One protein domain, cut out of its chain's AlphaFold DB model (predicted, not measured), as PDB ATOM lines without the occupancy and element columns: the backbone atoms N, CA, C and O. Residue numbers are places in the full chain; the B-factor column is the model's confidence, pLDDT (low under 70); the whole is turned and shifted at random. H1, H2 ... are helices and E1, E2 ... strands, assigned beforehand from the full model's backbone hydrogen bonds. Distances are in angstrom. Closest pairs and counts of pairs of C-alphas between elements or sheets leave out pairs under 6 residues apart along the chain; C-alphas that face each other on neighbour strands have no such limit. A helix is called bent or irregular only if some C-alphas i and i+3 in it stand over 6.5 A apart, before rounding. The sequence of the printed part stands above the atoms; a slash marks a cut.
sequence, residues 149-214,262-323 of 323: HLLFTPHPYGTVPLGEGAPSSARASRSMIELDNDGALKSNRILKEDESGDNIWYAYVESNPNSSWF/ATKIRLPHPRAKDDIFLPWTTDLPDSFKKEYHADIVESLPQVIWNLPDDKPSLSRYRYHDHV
ATOM      1  N   HIS A 149     163.131 175.978 154.335       93.62
ATOM      2  CA  HIS A 149     163.666 175.432 155.565       93.62
ATOM      3  C   HIS A 149     164.889 174.574 155.261       93.62
ATOM      4  O   HIS A 149     165.105 174.138 154.127       93.62
ATOM      5  N   LEU A 150     165.695 174.331 156.289       94.38
ATOM      6  CA  LEU A 150     166.749 173.333 156.228       94.38
ATOM      7  C   LEU A 150     166.260 172.053 156.904       94.38
ATOM      8  O   LEU A 150     165.975 172.066 158.103       94.38
ATOM      9  N   LEU A 151     166.205 170.958 156.150       94.00
ATOM     10  CA  LEU A 151     166.092 169.610 156.687       94.00
ATOM     11  C   LEU A 151     167.492 169.099 157.040       94.00
ATOM     12  O   LEU A 151     168.363 168.999 156.177       94.00
ATOM     13  N   PHE A 152     167.702 168.736 158.301       94.81
ATOM     14  CA  PHE A 152     168.884 168.027 158.770       94.81
ATOM     15  C   PHE A 152     168.490 166.624 159.237       94.81
ATOM     16  O   PHE A 152     167.776 166.470 160.226       94.81
ATOM     17  N   THR A 153     168.933 165.599 158.509       94.31
ATOM     18  CA  THR A 153     168.412 164.225 158.636       94.31
ATOM     19  C   THR A 153     169.520 163.173 158.548       94.31
ATOM     20  O   THR A 153     170.487 163.379 157.811       94.31
ATOM     21  N   PRO A 154     169.430 162.025 159.245       93.69
ATOM     22  CA  PRO A 154     170.338 160.903 159.024       93.69
ATOM     23  C   PRO A 154     169.938 160.052 157.805       93.69
ATOM     24  O   PRO A 154     170.667 159.124 157.453       93.69
ATOM     25  N   HIS A 155     168.801 160.348 157.164       90.75
ATOM     26  CA  HIS A 155     168.247 159.580 156.051       90.75
ATOM     27  C   HIS A 155     168.534 160.290 154.721       90.75
ATOM     28  O   HIS A 155     167.954 161.339 154.438       90.75
ATOM     29  N   PRO A 156     169.436 159.771 153.872       87.56
ATOM     30  CA  PRO A 156     169.642 160.361 152.561       87.56
ATOM     31  C   PRO A 156     168.386 160.233 151.691       87.56
ATOM     32  O   PRO A 156     167.661 159.242 151.727       87.56
ATOM     33  N   TYR A 157     168.142 161.226 150.843       83.19
ATOM     34  CA  TYR A 157     167.073 161.121 149.855       83.19
ATOM     35  C   TYR A 157     167.223 159.883 148.971       83.19
ATOM     36  O   TYR A 157     168.330 159.507 148.582       83.19
ATOM     37  N   GLY A 158     166.085 159.269 148.647       78.88
ATOM     38  CA  GLY A 158     166.017 158.028 147.879       78.88
ATOM     39  C   GLY A 158     166.183 156.754 148.713       78.88
ATOM     40  O   GLY A 158     165.953 155.674 148.177       78.88
ATOM     41  N   THR A 159     166.525 156.843 150.006       77.88
ATOM     42  CA  THR A 159     166.575 155.661 150.892       77.88
ATOM     43  C   THR A 159     165.339 155.489 151.767       77.88
ATOM     44  O   THR A 159     165.167 154.432 152.367       77.88
ATOM     45  N   VAL A 160     164.476 156.503 151.836       74.06
ATOM     46  CA  VAL A 160     163.190 156.468 152.542       74.06
ATOM     47  C   VAL A 160     162.086 157.044 151.645       74.06
ATOM     48  O   VAL A 160     162.385 157.901 150.807       74.06
ATOM     49  N   PRO A 161     160.825 156.588 151.778       66.38
ATOM     50  CA  PRO A 161     159.696 157.235 151.118       66.38
ATOM     51  C   PRO A 161     159.604 158.699 151.555       66.38
ATOM     52  O   PRO A 161     159.575 158.984 152.750       66.38
ATOM     53  N   LEU A 162     159.564 159.616 150.590       65.06
ATOM     54  CA  LEU A 162     159.278 161.025 150.857       65.06
ATOM     55  C   LEU A 162     157.761 161.206 151.016       65.06
ATOM     56  O   LEU A 162     156.982 160.469 150.407       65.06
ATOM     57  N   GLY A 163     157.349 162.168 151.844       58.44
ATOM     58  CA  GLY A 163     155.945 162.573 151.950       58.44
ATOM     59  C   GLY A 163     155.401 163.135 150.630       58.44
ATOM     60  O   GLY A 163     156.146 163.355 149.675       58.44
ATOM     61  N   GLU A 164     154.089 163.366 150.559       46.59
ATOM     62  CA  GLU A 164     153.482 163.988 149.379       46.59
ATOM     63  C   GLU A 164     154.011 165.422 149.195       46.59
ATOM     64  O   GLU A 164     153.804 166.292 150.038       46.59
ATOM     65  N   GLY A 165     154.719 165.647 148.085       49.72
ATOM     66  CA  GLY A 165     155.400 166.898 147.752       49.72
ATOM     67  C   GLY A 165     156.852 166.616 147.382       49.72
ATOM     68  O   GLY A 165     157.636 166.210 148.227       49.72
ATOM     69  N   ALA A 166     157.221 166.786 146.111       43.94
ATOM     70  CA  ALA A 166     158.614 166.647 145.697       43.94
ATOM     71  C   ALA A 166     159.386 167.899 146.155       43.94
ATOM     72  O   ALA A 166     159.126 168.978 145.613       43.94
ATOM     73  N   PRO A 167     160.310 167.807 147.128       53.31
ATOM     74  CA  PRO A 167     161.112 168.957 147.505       53.31
ATOM     75  C   PRO A 167     161.987 169.358 146.313       53.31
ATOM     76  O   PRO A 167     162.701 168.533 145.740       53.31
ATOM     77  N   SER A 168     161.973 170.640 145.937       55.22
ATOM     78  CA  SER A 168     163.064 171.199 145.138       55.22
ATOM     79  C   SER A 168     164.264 171.359 146.068       55.22
ATOM     80  O   SER A 168     164.454 172.410 146.675       55.22
ATOM     81  N   SER A 169     165.019 170.281 146.269       59.47
ATOM     82  CA  SER A 169     166.123 170.281 147.224       59.47
ATOM     83  C   SER A 169     167.448 170.629 146.559       59.47
ATOM     84  O   SER A 169     167.834 169.989 145.577       59.47
ATOM     85  N   ALA A 170     168.206 171.533 147.169       61.84
ATOM     86  CA  ALA A 170     169.656 171.565 147.009       61.84
ATOM     87  C   ALA A 170     170.287 170.903 148.244       61.84
ATOM     88  O   ALA A 170     170.034 171.322 149.377       61.84
ATOM     89  N   ARG A 171     171.099 169.852 148.052       66.31
ATOM     90  CA  ARG A 171     171.884 169.261 149.149       66.31
ATOM     91  C   ARG A 171     172.984 170.249 149.531       66.31
ATOM     92  O   ARG A 171     173.903 170.466 148.749       66.31
ATOM     93  N   ALA A 172     172.893 170.818 150.728       67.31
ATOM     94  CA  ALA A 172     173.846 171.805 151.218       67.31
ATOM     95  C   ALA A 172     175.136 171.148 151.735       67.31
ATOM     96  O   ALA A 172     176.226 171.622 151.426       67.31
ATOM     97  N   SER A 173     175.042 170.053 152.502       83.88
ATOM     98  CA  SER A 173     176.229 169.369 153.043       83.88
ATOM     99  C   SER A 173     175.955 167.956 153.575       83.88
ATOM    100  O   SER A 173     174.809 167.516 153.712       83.88
ATOM    101  N   ARG A 174     177.044 167.232 153.872       91.69
ATOM    102  CA  ARG A 174     177.072 165.958 154.605       91.69
ATOM    103  C   ARG A 174     178.035 166.093 155.775       91.69
ATOM    104  O   ARG A 174     179.190 166.436 155.551       91.69
ATOM    105  N   SER A 175     177.590 165.777 156.984       91.62
ATOM    106  CA  SER A 175     178.390 165.913 158.202       91.62
ATOM    107  C   SER A 175     178.485 164.585 158.940       91.62
ATOM    108  O   SER A 175     177.469 163.970 159.254       91.62
ATOM    109  N   MET A 176     179.709 164.157 159.240       95.19
ATOM    110  CA  MET A 176     179.973 163.087 160.200       95.19
ATOM    111  C   MET A 176     179.899 163.664 161.611       95.19
ATOM    112  O   MET A 176     180.470 164.729 161.863       95.19
ATOM    113  N   ILE A 177     179.196 162.973 162.509       96.69
ATOM    114  CA  ILE A 177     178.933 163.446 163.870       96.69
ATOM    115  C   ILE A 177     179.442 162.429 164.886       96.69
ATOM    116  O   ILE A 177     178.990 161.284 164.912       96.69
ATOM    117  N   GLU A 178     180.321 162.869 165.779       97.06
ATOM    118  CA  GLU A 178     180.778 162.084 166.921       97.06
ATOM    119  C   GLU A 178     180.176 162.656 168.207       97.06
ATOM    120  O   GLU A 178     180.372 163.830 168.534       97.06
ATOM    121  N   LEU A 179     179.449 161.815 168.944       97.31
ATOM    122  CA  LEU A 179     178.913 162.157 170.258       97.31
ATOM    123  C   LEU A 179     179.722 161.454 171.351       97.31
ATOM    124  O   LEU A 179     180.174 160.324 171.151       97.31
ATOM    125  N   ASP A 180     179.884 162.096 172.504       96.75
ATOM    126  CA  ASP A 180     180.453 161.448 173.687       96.75
ATOM    127  C   ASP A 180     179.447 160.506 174.382       96.75
ATOM    128  O   ASP A 180     178.346 160.233 173.883       96.75
ATOM    129  N   ASN A 181     179.832 159.961 175.541       95.50
ATOM    130  CA  ASN A 181     178.994 159.041 176.312       95.50
ATOM    131  C   ASN A 181     177.731 159.718 176.870       95.50
ATOM    132  O   ASN A 181     176.685 159.068 176.952       95.50
ATOM    133  N   ASP A 182     177.775 161.021 177.126       94.69
ATOM    134  CA  ASP A 182     176.647 161.806 177.630       94.69
ATOM    135  C   ASP A 182     175.751 162.331 176.489       94.69
ATOM    136  O   ASP A 182     174.627 162.782 176.712       94.69
ATOM    137  N   GLY A 183     176.190 162.169 175.237       96.06
ATOM    138  CA  GLY A 183     175.463 162.580 174.039       96.06
ATOM    139  C   GLY A 183     175.769 164.012 173.595       96.06
ATOM    140  O   GLY A 183     175.050 164.539 172.745       96.06
ATOM    141  N   ALA A 184     176.808 164.646 174.139       97.56
ATOM    142  CA  ALA A 184     177.277 165.942 173.669       97.56
ATOM    143  C   ALA A 184     178.136 165.792 172.402       97.56
ATOM    144  O   ALA A 184     178.724 164.744 172.135       97.56
ATOM    145  N   LEU A 185     178.189 166.849 171.592       97.69
ATOM    146  CA  LEU A 185     178.909 166.897 170.324       97.69
ATOM    147  C   LEU A 185     180.417 166.983 170.551       97.69
ATOM    148  O   LEU A 185     180.973 168.071 170.692       97.69
ATOM    149  N   LYS A 186     181.082 165.831 170.536       96.69
ATOM    150  CA  LYS A 186     182.533 165.734 170.692       96.69
ATOM    151  C   LYS A 186     183.271 166.288 169.475       96.69
ATOM    152  O   LYS A 186     184.238 167.031 169.629       96.69
ATOM    153  N   SER A 187     182.833 165.924 168.271       95.56
ATOM    154  CA  SER A 187     183.414 166.429 167.026       95.56
ATOM    155  C   SER A 187     182.419 166.355 165.863       95.56
ATOM    156  O   SER A 187     181.474 165.562 165.872       95.56
ATOM    157  N   ASN A 188     182.619 167.199 164.848       95.44
ATOM    158  CA  ASN A 188     181.920 167.099 163.572       95.44
ATOM    159  C   ASN A 188     182.851 167.449 162.409       95.44
ATOM    160  O   ASN A 188     183.783 168.236 162.568       95.44
ATOM    161  N   ARG A 189     182.585 166.879 161.230       94.31
ATOM    162  CA  ARG A 189     183.347 167.179 160.010       94.31
ATOM    163  C   ARG A 189     182.476 167.059 158.768       94.31
ATOM    164  O   ARG A 189     181.754 166.072 158.629       94.31
ATOM    165  N   ILE A 190     182.593 168.022 157.851       93.81
ATOM    166  CA  ILE A 190     181.987 167.914 156.521       93.81
ATOM    167  C   ILE A 190     182.710 166.828 155.715       93.81
ATOM    168  O   ILE A 190     183.940 166.801 155.636       93.81
ATOM    169  N   LEU A 191     181.931 165.935 155.117       92.38
ATOM    170  CA  LEU A 191     182.402 164.856 154.259       92.38
ATOM    171  C   LEU A 191     182.434 165.277 152.793       92.38
ATOM    172  O   LEU A 191     181.559 166.004 152.319       92.38
ATOM    173  N   LYS A 192     183.422 164.755 152.059       89.25
ATOM    174  CA  LYS A 192     183.454 164.840 150.589       89.25
ATOM    175  C   LYS A 192     182.418 163.894 149.973       89.25
ATOM    176  O   LYS A 192     181.949 162.967 150.631       89.25
ATOM    177  N   GLU A 193     182.070 164.114 148.707       79.25
ATOM    178  CA  GLU A 193     180.972 163.416 148.018       79.25
ATOM    179  C   GLU A 193     181.058 161.881 148.098       79.25
ATOM    180  O   GLU A 193     180.062 161.243 148.429       79.25
ATOM    181  N   ASP A 194     182.253 161.306 147.962       84.81
ATOM    182  CA  ASP A 194     182.469 159.849 147.997       84.81
ATOM    183  C   ASP A 194     182.965 159.319 149.353       84.81
ATOM    184  O   ASP A 194     183.326 158.150 149.494       84.81
ATOM    185  N   GLU A 195     183.026 160.172 150.375       89.19
ATOM    186  CA  GLU A 195     183.564 159.782 151.672       89.19
ATOM    187  C   GLU A 195     182.510 159.048 152.515       89.19
ATOM    188  O   GLU A 195     181.387 159.530 152.705       89.19
ATOM    189  N   SER A 196     182.872 157.869 153.026       86.81
ATOM    190  CA  SER A 196     182.056 157.081 153.954       86.81
ATOM    191  C   SER A 196     182.360 157.425 155.410       86.81
ATOM    192  O   SER A 196     183.435 157.921 155.745       86.81
ATOM    193  N   GLY A 197     181.428 157.106 156.300       87.25
ATOM    194  CA  GLY A 197     181.567 157.397 157.715       87.25
ATOM    195  C   GLY A 197     180.426 156.858 158.550       87.25
ATOM    196  O   GLY A 197     179.379 156.482 158.023       87.25
ATOM    197  N   ASP A 198     180.634 156.884 159.859       89.75
ATOM    198  CA  ASP A 198     179.618 156.524 160.836       89.75
ATOM    199  C   ASP A 198     178.799 157.757 161.235       89.75
ATOM    200  O   ASP A 198     179.304 158.879 161.253       89.75
ATOM    201  N   ASN A 199     177.519 157.556 161.562       94.44
ATOM    202  CA  ASN A 199     176.613 158.616 162.027       94.44
ATOM    203  C   ASN A 199     176.610 159.876 161.129       94.44
ATOM    204  O   ASN A 199     176.827 160.999 161.591       94.44
ATOM    205  N   ILE A 200     176.367 159.675 159.834       95.12
ATOM    206  CA  ILE A 200     176.270 160.757 158.851       95.12
ATOM    207  C   ILE A 200     174.894 161.413 158.930       95.12
ATOM    208  O   ILE A 200     173.876 160.726 158.987       95.12
ATOM    209  N   TRP A 201     174.888 162.741 158.879       95.31
ATOM    210  CA  TRP A 201     173.696 163.558 158.696       95.31
ATOM    211  C   TRP A 201     173.824 164.416 157.438       95.31
ATOM    212  O   TRP A 201     174.918 164.832 157.049       95.31
ATOM    213  N   TYR A 202     172.694 164.670 156.798       93.50
ATOM    214  CA  TYR A 202     172.554 165.364 155.529       93.50
ATOM    215  C   TYR A 202     171.768 166.647 155.752       93.50
ATOM    216  O   TYR A 202     170.749 166.623 156.437       93.50
ATOM    217  N   ALA A 203     172.231 167.742 155.157       93.19
ATOM    218  CA  ALA A 203     171.529 169.016 155.147       93.19
ATOM    219  C   ALA A 203     170.928 169.263 153.754       93.19
ATOM    220  O   ALA A 203     171.665 169.298 152.762       93.19
ATOM    221  N   TYR A 204     169.614 169.452 153.677       91.88
ATOM    222  CA  TYR A 204     168.877 169.790 152.460       91.88
ATOM    223  C   TYR A 204     168.147 171.112 152.663       91.88
ATOM    224  O   TYR A 204     167.466 171.287 153.668       91.88
ATOM    225  N   VAL A 205     168.291 172.047 151.725       91.69
ATOM    226  CA  VAL A 205     167.434 173.238 151.684       91.69
ATOM    227  C   VAL A 205     166.224 172.894 150.836       91.69
ATOM    228  O   VAL A 205     166.385 172.548 149.666       91.69
ATOM    229  N   GLU A 206     165.038 172.990 151.422       90.00
ATOM    230  CA  GLU A 206     163.774 172.625 150.792       90.00
ATOM    231  C   GLU A 206     162.855 173.840 150.696       90.00
ATOM    232  O   GLU A 206     162.786 174.665 151.611       90.00
ATOM    233  N   SER A 207     162.130 173.944 149.585       89.19
ATOM    234  CA  SER A 207     161.006 174.869 149.459       89.19
ATOM    235  C   SER A 207     159.735 174.216 149.982       89.19
ATOM    236  O   SER A 207     159.463 173.052 149.689       89.19
ATOM    237  N   ASN A 208     158.938 174.985 150.717       86.50
ATOM    238  CA  ASN A 208     157.676 174.508 151.261       86.50
ATOM    239  C   ASN A 208     156.696 174.112 150.136       86.50
ATOM    240  O   ASN A 208     156.649 174.773 149.088       86.50
ATOM    241  N   PRO A 209     155.906 173.041 150.340       86.00
ATOM    242  CA  PRO A 209     154.909 172.613 149.371       86.00
ATOM    243  C   PRO A 209     153.757 173.618 149.288       86.00
ATOM    244  O   PRO A 209     153.514 174.413 150.199       86.00
ATOM    245  N   ASN A 210     153.014 173.550 148.185       89.75
ATOM    246  CA  ASN A 210     151.800 174.334 148.030       89.75
ATOM    247  C   ASN A 210     150.722 173.881 149.038       89.75
ATOM    248  O   ASN A 210     150.677 172.724 149.452       89.75
ATOM    249  N   SER A 211     149.835 174.798 149.409       89.00
ATOM    250  CA  SER A 211     148.751 174.601 150.362       89.00
ATOM    251  C   SER A 211     147.529 175.407 149.935       89.00
ATOM    252  O   SER A 211     147.630 176.592 149.615       89.00
ATOM    253  N   SER A 212     146.347 174.796 150.028       90.69
ATOM    254  CA  SER A 212     145.067 175.479 149.802       90.69
ATOM    255  C   SER A 212     144.845 176.651 150.768       90.69
ATOM    256  O   SER A 212     144.029 177.539 150.519       90.69
ATOM    257  N   TRP A 213     145.587 176.683 151.879       91.44
ATOM    258  CA  TRP A 213     145.582 177.806 152.808       91.44
ATOM    259  C   TRP A 213     146.079 179.108 152.163       91.44
ATOM    260  O   TRP A 213     145.552 180.168 152.476       91.44
ATOM    261  N   PHE A 214     147.011 179.026 151.211       92.06
ATOM    262  CA  PHE A 214     147.585 180.173 150.500       92.06
ATOM    263  C   PHE A 214     147.124 180.222 149.038       92.06
ATOM    264  O   PHE A 214     147.918 180.525 148.153       92.06
ATOM    265  N   ALA A 262     159.916 178.922 159.146       88.31
ATOM    266  CA  ALA A 262     159.912 177.494 159.436       88.31
ATOM    267  C   ALA A 262     160.163 177.202 160.924       88.31
ATOM    268  O   ALA A 262     161.080 177.740 161.542       88.31
ATOM    269  N   THR A 263     159.346 176.326 161.510       88.81
ATOM    270  CA  THR A 263     159.472 175.983 162.929       88.81
ATOM    271  C   THR A 263     160.758 175.198 163.174       88.81
ATOM    272  O   THR A 263     161.017 174.196 162.511       88.81
ATOM    273  N   LYS A 264     161.540 175.616 164.177       93.12
ATOM    274  CA  LYS A 264     162.707 174.858 164.635       93.12
ATOM    275  C   LYS A 264     162.270 173.621 165.423       93.12
ATOM    276  O   LYS A 264     161.746 173.747 166.530       93.12
ATOM    277  N   ILE A 265     162.566 172.432 164.906       94.06
ATOM    278  CA  ILE A 265     162.357 171.160 165.614       94.06
ATOM    279  C   ILE A 265     163.643 170.762 166.351       94.06
ATOM    280  O   ILE A 265     164.753 171.092 165.937       94.06
ATOM    281  N   ARG A 266     163.506 170.103 167.505       92.50
ATOM    282  CA  ARG A 266     164.626 169.573 168.299       92.50
ATOM    283  C   ARG A 266     164.528 168.057 168.355       92.50
ATOM    284  O   ARG A 266     163.424 167.520 168.361       92.50
ATOM    285  N   LEU A 267     165.670 167.391 168.494       95.38
ATOM    286  CA  LEU A 267     165.688 165.961 168.783       95.38
ATOM    287  C   LEU A 267     165.063 165.675 170.159       95.38
ATOM    288  O   LEU A 267     165.316 166.433 171.102       95.38
ATOM    289  N   PRO A 268     164.307 164.571 170.316       95.75
ATOM    290  CA  PRO A 268     163.750 164.171 171.610       95.75
ATOM    291  C   PRO A 268     164.834 163.734 172.609       95.75
ATOM    292  O   PRO A 268     164.661 163.874 173.817       95.75
ATOM    293  N   HIS A 269     165.966 163.226 172.115       96.00
ATOM    294  CA  HIS A 269     167.170 162.930 172.893       96.00
ATOM    295  C   HIS A 269     168.416 162.962 171.987       96.00
ATOM    296  O   HIS A 269     168.283 162.831 170.769       96.00
ATOM    297  N   PRO A 270     169.648 163.057 172.525       94.94
ATOM    298  CA  PRO A 270     170.838 163.322 171.705       94.94
ATOM    299  C   PRO A 270     171.158 162.262 170.644       94.94
ATOM    300  O   PRO A 270     171.770 162.567 169.627       94.94
ATOM    301  N   ARG A 271     170.743 161.010 170.864       96.06
ATOM    302  CA  ARG A 271     170.976 159.880 169.941       96.06
ATOM    303  C   ARG A 271     169.800 159.567 169.012       96.06
ATOM    304  O   ARG A 271     169.795 158.518 168.375       96.06
ATOM    305  N   ALA A 272     168.786 160.426 168.993       96.81
ATOM    306  CA  ALA A 272     167.599 160.230 168.174       96.81
ATOM    307  C   ALA A 272     167.950 160.357 166.680       96.81
ATOM    308  O   ALA A 272     168.969 160.954 166.327       96.81
ATOM    309  N   LYS A 273     167.139 159.745 165.813       94.69
ATOM    310  CA  LYS A 273     167.377 159.657 164.357       94.69
ATOM    311  C   LYS A 273     166.240 160.283 163.552       94.69
ATOM    312  O   LYS A 273     165.963 159.875 162.426       94.69
ATOM    313  N   ASP A 274     165.589 161.246 164.182       94.06
ATOM    314  CA  ASP A 274     164.469 162.010 163.668       94.06
ATOM    315  C   ASP A 274     164.959 163.169 162.801       94.06
ATOM    316  O   ASP A 274     166.069 163.682 162.976       94.06
ATOM    317  N   ASP A 275     164.093 163.591 161.889       93.75
ATOM    318  CA  ASP A 275     164.314 164.758 161.052       93.75
ATOM    319  C   ASP A 275     164.274 166.047 161.877       93.75
ATOM    320  O   ASP A 275     163.459 166.227 162.787       93.75
ATOM    321  N   ILE A 276     165.166 166.972 161.533       95.12
ATOM    322  CA  ILE A 276     165.252 168.286 162.155       95.12
ATOM    323  C   ILE A 276     164.977 169.330 161.088       95.12
ATOM    324  O   ILE A 276     165.689 169.410 160.093       95.12
ATOM    325  N   PHE A 277     163.996 170.181 161.349       94.50
ATOM    326  CA  PHE A 277     163.681 171.330 160.513       94.50
ATOM    327  C   PHE A 277     164.223 172.584 161.188       94.50
ATOM    328  O   PHE A 277     164.020 172.776 162.392       94.50
ATOM    329  N   LEU A 278     164.935 173.420 160.435       95.69
ATOM    330  CA  LEU A 278     165.482 174.691 160.902       95.69
ATOM    331  C   LEU A 278     165.008 175.846 159.998       95.69
ATOM    332  O   LEU A 278     164.963 175.665 158.777       95.69
ATOM    333  N   PRO A 279     164.710 177.034 160.564       95.75
ATOM    334  CA  PRO A 279     164.564 178.268 159.793       95.75
ATOM    335  C   PRO A 279     165.735 178.486 158.833       95.75
ATOM    336  O   PRO A 279     166.899 178.344 159.228       95.75
ATOM    337  N   TRP A 280     165.439 178.825 157.579       94.75
ATOM    338  CA  TRP A 280     166.470 179.025 156.568       94.75
ATOM    339  C   TRP A 280     165.992 179.928 155.428       94.75
ATOM    340  O   TRP A 280     164.860 179.790 154.979       94.75
ATOM    341  N   THR A 281     166.885 180.781 154.923       93.75
ATOM    342  CA  THR A 281     166.743 181.544 153.664       93.75
ATOM    343  C   THR A 281     167.930 181.224 152.753       93.75
ATOM    344  O   THR A 281     168.975 180.751 153.208       93.75
ATOM    345  N   THR A 282     167.780 181.455 151.449       90.56
ATOM    346  CA  THR A 282     168.817 181.181 150.439       90.56
ATOM    347  C   THR A 282     170.151 181.854 150.757       90.56
ATOM    348  O   THR A 282     171.198 181.238 150.578       90.56
ATOM    349  N   ASP A 283     170.123 183.092 151.241       93.06
ATOM    350  CA  ASP A 283     171.307 183.906 151.509       93.06
ATOM    351  C   ASP A 283     171.830 183.770 152.947       93.06
ATOM    352  O   ASP A 283     172.777 184.466 153.321       93.06
ATOM    353  N   LEU A 284     171.260 182.866 153.758       95.25
ATOM    354  CA  LEU A 284     171.665 182.686 155.154       95.25
ATOM    355  C   LEU A 284     173.166 182.366 155.284       95.25
ATOM    356  O   LEU A 284     173.822 183.038 156.075       95.25
ATOM    357  N   PRO A 285     173.769 181.428 154.519       94.75
ATOM    358  CA  PRO A 285     175.205 181.154 154.633       94.75
ATOM    359  C   PRO A 285     176.093 182.368 154.346       94.75
ATOM    360  O   PRO A 285     177.043 182.631 155.086       94.75
ATOM    361  N   ASP A 286     175.769 183.122 153.296       95.81
ATOM    362  CA  ASP A 286     176.574 184.261 152.853       95.81
ATOM    363  C   ASP A 286     176.436 185.451 153.807       95.81
ATOM    364  O   ASP A 286     177.436 186.059 154.203       95.81
ATOM    365  N   SER A 287     175.206 185.759 154.226       96.44
ATOM    366  CA  SER A 287     174.928 186.827 155.189       96.44
ATOM    367  C   SER A 287     175.505 186.509 156.572       96.44
ATOM    368  O   SER A 287     176.149 187.370 157.172       96.44
ATOM    369  N   PHE A 288     175.400 185.260 157.034       97.50
ATOM    370  CA  PHE A 288     175.988 184.811 158.296       97.50
ATOM    371  C   PHE A 288     177.520 184.903 158.281       97.50
ATOM    372  O   PHE A 288     178.142 185.376 159.235       97.50
ATOM    373  N   LYS A 289     178.151 184.485 157.176       97.69
ATOM    374  CA  LYS A 289     179.605 184.581 157.003       97.69
ATOM    375  C   LYS A 289     180.086 186.025 156.984       97.69
ATOM    376  O   LYS A 289     181.155 186.316 157.522       97.69
ATOM    377  N   LYS A 290     179.312 186.921 156.377       98.00
ATOM    378  CA  LYS A 290     179.602 188.354 156.361       98.00
ATOM    379  C   LYS A 290     179.534 188.962 157.765       98.00
ATOM    380  O   LYS A 290     180.440 189.715 158.107       98.00
ATOM    381  N   GLU A 291     178.512 188.621 158.546       98.06
ATOM    382  CA  GLU A 291     178.279 189.193 159.879       98.06
ATOM    383  C   GLU A 291     179.244 188.636 160.936       98.06
ATOM    384  O   GLU A 291     179.892 189.382 161.667       98.06
ATOM    385  N   TYR A 292     179.405 187.311 160.999       98.06
ATOM    386  CA  TYR A 292     180.139 186.664 162.093       98.06
ATOM    387  C   TYR A 292     181.518 186.125 161.718       98.06
ATOM    388  O   TYR A 292     182.191 185.541 162.579       98.06
ATOM    389  N   HIS A 293     181.926 186.276 160.452       97.25
ATOM    390  CA  HIS A 293     183.168 185.720 159.903       97.25
ATOM    391  C   HIS A 293     183.311 184.211 160.165       97.25
ATOM    392  O   HIS A 293     184.398 183.716 160.466       97.25
ATOM    393  N   ALA A 294     182.196 183.481 160.088       96.00
ATOM    394  CA  ALA A 294     182.105 182.056 160.385       96.00
ATOM    395  C   ALA A 294     181.233 181.337 159.350       96.00
ATOM    396  O   ALA A 294     180.350 181.946 158.754       96.00
ATOM    397  N   ASP A 295     181.467 180.043 159.148       95.06
ATOM    398  CA  ASP A 295     180.662 179.220 158.248       95.06
ATOM    399  C   ASP A 295     179.597 178.444 159.043       95.06
ATOM    400  O   ASP A 295     179.894 177.579 159.880       95.06
ATOM    401  N   ILE A 296     178.331 178.789 158.814       95.44
ATOM    402  CA  ILE A 296     177.201 178.128 159.472       95.44
ATOM    403  C   ILE A 296     177.011 176.687 158.991       95.44
ATOM    404  O   ILE A 296     176.579 175.844 159.769       95.44
ATOM    405  N   VAL A 297     177.365 176.371 157.743       93.69
ATOM    406  CA  VAL A 297     177.228 175.018 157.193       93.69
ATOM    407  C   VAL A 297     178.247 174.082 157.847       93.69
ATOM    408  O   VAL A 297     177.901 172.954 158.204       93.69
ATOM    409  N   GLU A 298     179.472 174.560 158.094       92.31
ATOM    410  CA  GLU A 298     180.505 173.816 158.840       92.31
ATOM    411  C   GLU A 298     180.125 173.571 160.304       92.31
ATOM    412  O   GLU A 298     180.395 172.503 160.863       92.31
ATOM    413  N   SER A 299     179.488 174.555 160.936       94.25
ATOM    414  CA  SER A 299     179.145 174.522 162.361       94.25
ATOM    415  C   SER A 299     177.711 174.066 162.655       94.25
ATOM    416  O   SER A 299     177.316 174.014 163.823       94.25
ATOM    417  N   LEU A 300     176.954 173.665 161.629       95.31
ATOM    418  CA  LEU A 300     175.534 173.321 161.716       95.31
ATOM    419  C   LEU A 300     175.194 172.300 162.819       95.31
ATOM    420  O   LEU A 300     174.235 172.540 163.555       95.31
ATOM    421  N   PRO A 301     175.967 171.213 163.048       96.50
ATOM    422  CA  PRO A 301     175.677 170.286 164.146       96.50
ATOM    423  C   PRO A 301     175.647 170.957 165.529       96.50
ATOM    424  O   PRO A 301     174.878 170.558 166.404       96.50
ATOM    425  N   GLN A 302     176.407 172.032 165.742       96.44
ATOM    426  CA  GLN A 302     176.414 172.751 167.020       96.44
ATOM    427  C   GLN A 302     175.086 173.497 167.285       96.44
ATOM    428  O   GLN A 302     174.735 173.774 168.437       96.44
ATOM    429  N   VAL A 303     174.297 173.775 166.238       96.56
ATOM    430  CA  VAL A 303     172.941 174.350 166.342       96.56
ATOM    431  C   VAL A 303     171.953 173.370 166.997       96.56
ATOM    432  O   VAL A 303     170.933 173.802 167.552       96.56
ATOM    433  N   ILE A 304     172.275 172.071 166.967       96.38
ATOM    434  CA  ILE A 304     171.433 170.956 167.417       96.38
ATOM    435  C   ILE A 304     171.946 170.374 168.738       96.38
ATOM    436  O   ILE A 304     171.210 170.353 169.724       96.38
ATOM    437  N   TRP A 305     173.204 169.925 168.781       97.12
ATOM    438  CA  TRP A 305     173.780 169.226 169.937       97.12
ATOM    439  C   TRP A 305     174.560 170.164 170.849       97.12
ATOM    440  O   TRP A 305     175.231 171.088 170.386       97.12
ATOM    441  N   ASN A 306     174.447 169.944 172.162       96.88
ATOM    442  CA  ASN A 306     175.251 170.653 173.161       96.88
ATOM    443  C   ASN A 306     176.726 170.275 173.016       96.88
ATOM    444  O   ASN A 306     177.028 169.172 172.569       96.88
ATOM    445  N   LEU A 307     177.628 171.180 173.386       97.44
ATOM    446  CA  LEU A 307     179.056 170.874 173.441       97.44
ATOM    447  C   LEU A 307     179.398 170.192 174.782       97.44
ATOM    448  O   LEU A 307     178.642 170.369 175.742       97.44
ATOM    449  N   PRO A 308     180.512 169.442 174.862       97.31
ATOM    450  CA  PRO A 308     180.995 168.851 176.107       97.31
ATOM    451  C   PRO A 308     181.247 169.898 177.200       97.31
ATOM    452  O   PRO A 308     181.418 171.088 176.910       97.31
ATOM    453  N   ASP A 309     181.291 169.435 178.451       95.31
ATOM    454  CA  ASP A 309     181.584 170.247 179.642       95.31
ATOM    455  C   ASP A 309     180.636 171.452 179.833       95.31
ATOM    456  O   ASP A 309     181.050 172.512 180.303       95.31
ATOM    457  N   ASP A 310     179.372 171.317 179.409       92.12
ATOM    458  CA  ASP A 310     178.349 172.376 179.426       92.12
ATOM    459  C   ASP A 310     178.775 173.678 178.722       92.12
ATOM    460  O   ASP A 310     178.249 174.769 178.976       92.12
ATOM    461  N   LYS A 311     179.729 173.587 177.786       96.81
ATOM    462  CA  LYS A 311     180.208 174.755 177.056       96.81
ATOM    463  C   LYS A 311     179.094 175.309 176.154       96.81
ATOM    464  O   LYS A 311     178.517 174.572 175.348       96.81
ATOM    465  N   PRO A 312     178.808 176.623 176.197       95.94
ATOM    466  CA  PRO A 312     177.835 177.214 175.288       95.94
ATOM    467  C   PRO A 312     178.337 177.151 173.840       95.94
ATOM    468  O   PRO A 312     179.506 177.426 173.550       95.94
ATOM    469  N   SER A 313     177.439 176.827 172.906       97.12
ATOM    470  CA  SER A 313     177.738 176.896 171.474       97.12
ATOM    471  C   SER A 313     177.561 178.325 170.963       97.12
ATOM    472  O   SER A 313     176.440 178.821 170.844       97.12
ATOM    473  N   LEU A 314     178.676 178.969 170.610       97.19
ATOM    474  CA  LEU A 314     178.660 180.288 169.975       97.19
ATOM    475  C   LEU A 314     177.961 180.248 168.607       97.19
ATOM    476  O   LEU A 314     177.211 181.159 168.280       97.19
ATOM    477  N   SER A 315     178.162 179.176 167.836       96.56
ATOM    478  CA  SER A 315     177.529 178.974 166.524       96.56
ATOM    479  C   SER A 315     176.007 178.904 166.638       96.56
ATOM    480  O   SER A 315     175.303 179.531 165.855       96.56
ATOM    481  N   ARG A 316     175.489 178.206 167.661       97.19
ATOM    482  CA  ARG A 316     174.049 178.160 167.943       97.19
ATOM    483  C   ARG A 316     173.491 179.534 168.300       97.19
ATOM    484  O   ARG A 316     172.448 179.895 167.775       97.19
ATOM    485  N   TYR A 317     174.175 180.270 169.180       97.69
ATOM    486  CA  TYR A 317     173.758 181.621 169.565       97.69
ATOM    487  C   TYR A 317     173.697 182.548 168.348       97.69
ATOM    488  O   TYR A 317     172.665 183.153 168.099       97.69
ATOM    489  N   ARG A 318     174.768 182.585 167.549       98.19
ATOM    490  CA  ARG A 318     174.835 183.408 166.335       98.19
ATOM    491  C   ARG A 318     173.769 183.024 165.318       98.19
ATOM    492  O   ARG A 318     173.188 183.895 164.701       98.19
ATOM    493  N   TYR A 319     173.486 181.731 165.150       97.50
ATOM    494  CA  TYR A 319     172.418 181.289 164.252       97.50
ATOM    495  C   TYR A 319     171.054 181.854 164.672       97.50
ATOM    496  O   TYR A 319     170.283 182.272 163.822       97.50
ATOM    497  N   HIS A 320     170.767 181.883 165.976       96.06
ATOM    498  CA  HIS A 320     169.518 182.431 166.514       96.06
ATOM    499  C   HIS A 320     169.455 183.957 166.544       96.06
ATOM    500  O   HIS A 320     168.362 184.492 166.621       96.06
ATOM    501  N   ASP A 321     170.599 184.633 166.550       96.94
ATOM    502  CA  ASP A 321     170.694 186.093 166.442       96.94
ATOM    503  C   ASP A 321     170.539 186.563 164.982       96.94
ATOM    504  O   ASP A 321     170.032 187.650 164.732       96.94
ATOM    505  N   HIS A 322     170.956 185.724 164.025       95.69
ATOM    506  CA  HIS A 322     170.921 186.024 162.589       95.69
ATOM    507  C   HIS A 322     169.565 185.785 161.920       95.69
ATOM    508  O   HIS A 322     169.246 186.446 160.933       95.69
ATOM    509  N   VAL A 323     168.832 184.774 162.394       92.00
ATOM    510  CA  VAL A 323     167.483 184.403 161.932       92.00
ATOM    511  C   VAL A 323     166.451 185.244 162.665       92.00
ATOM    512  O   VAL A 323     165.587 185.823 161.974       92.00
TER     513      VAL A 323
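Overview. This is residues 149 to 214 and 262 to 323 of the 323 residues of an uncharacterized protein of Sclerotinia sclerotiorum (strain ATCC 18683 / 1980 / Ss-1) (UniProt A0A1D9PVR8). A five-stranded sheet, strongly twisted and curled like part of a barrel, wraps round the short helix H2. H1 and H3 pack on H2 away from the sheet, and the loop of residues 158 to 163 sticks out. The 128 printed residues run E1 E2 E3 E4 E5 H1 H2 H3; the antiparallel sheet has the order E3 E2 E4 E1 E5. The class is mixed, helices and strands, with under half of the residues in named elements; the whole is compact, radius of gyration of the C-alphas 14.9 A, spans 47 by 34 by 30 A.

Along the chain. E1, residues 149 to 153, begins with C-alpha 149 at (163.666, 175.432, 155.565) and is 12.6 A long. E2 is residues 170 to 179, 26.7 A; E3, 185 to 190, 14.2 A; E4, 200 to 207, 22.8 A; E5, 276 to 279, 10.3 A. H1 is residues 284 to 292, 11.7 A; H2, 296 to 303, 8.9 A; H3, 314 to 322, 12.1 A, ends with C-alpha 322 at (170.921, 186.024, 162.589).

Arrangement. E2 and E3 form a hairpin, with N 176 and O 189 2.9 A apart. Within hydrogen-bond range are also N 172 and O 203 of the antiparallel neighbours E2 and E4, 2.8 A apart, N 151 and O 204 of the antiparallel neighbours E1 and E4, 2.8 A apart, and N 152 and O 276 of the antiparallel neighbours E1 and E5, 2.8 A apart. H2 is on the sheet; its closest C-alphas to E3 are Ile 190 and Glu 298, 6.5 A. H2 touches H3, about perpendicular at 74 degrees, closest C-alphas Val 303 and Arg 316, 4.3 A. H2 touches H1 at 84 degrees, about perpendicular, closest C-alphas Pro 285 and Ile 296, 6.0 A. H2 is irregular, C-alphas 298 and 301 being 8.0 A apart. Every O i to N i+4 pair is within hydrogen-bond range in H1 and H3, but 1 of 4 in H2, beside 3 of 5 O i to N i+3 pairs.

Size, cuts and confidence. The farthest C-alphas, Ser 212 and Asp 309, are 47.4 A apart. Residues 215 to 261 are not printed; C-alphas 214 and 262 are 15.5 A apart across the cut. The link E1 to E2 is long. Residues 161 to 172 have pLDDT under 70.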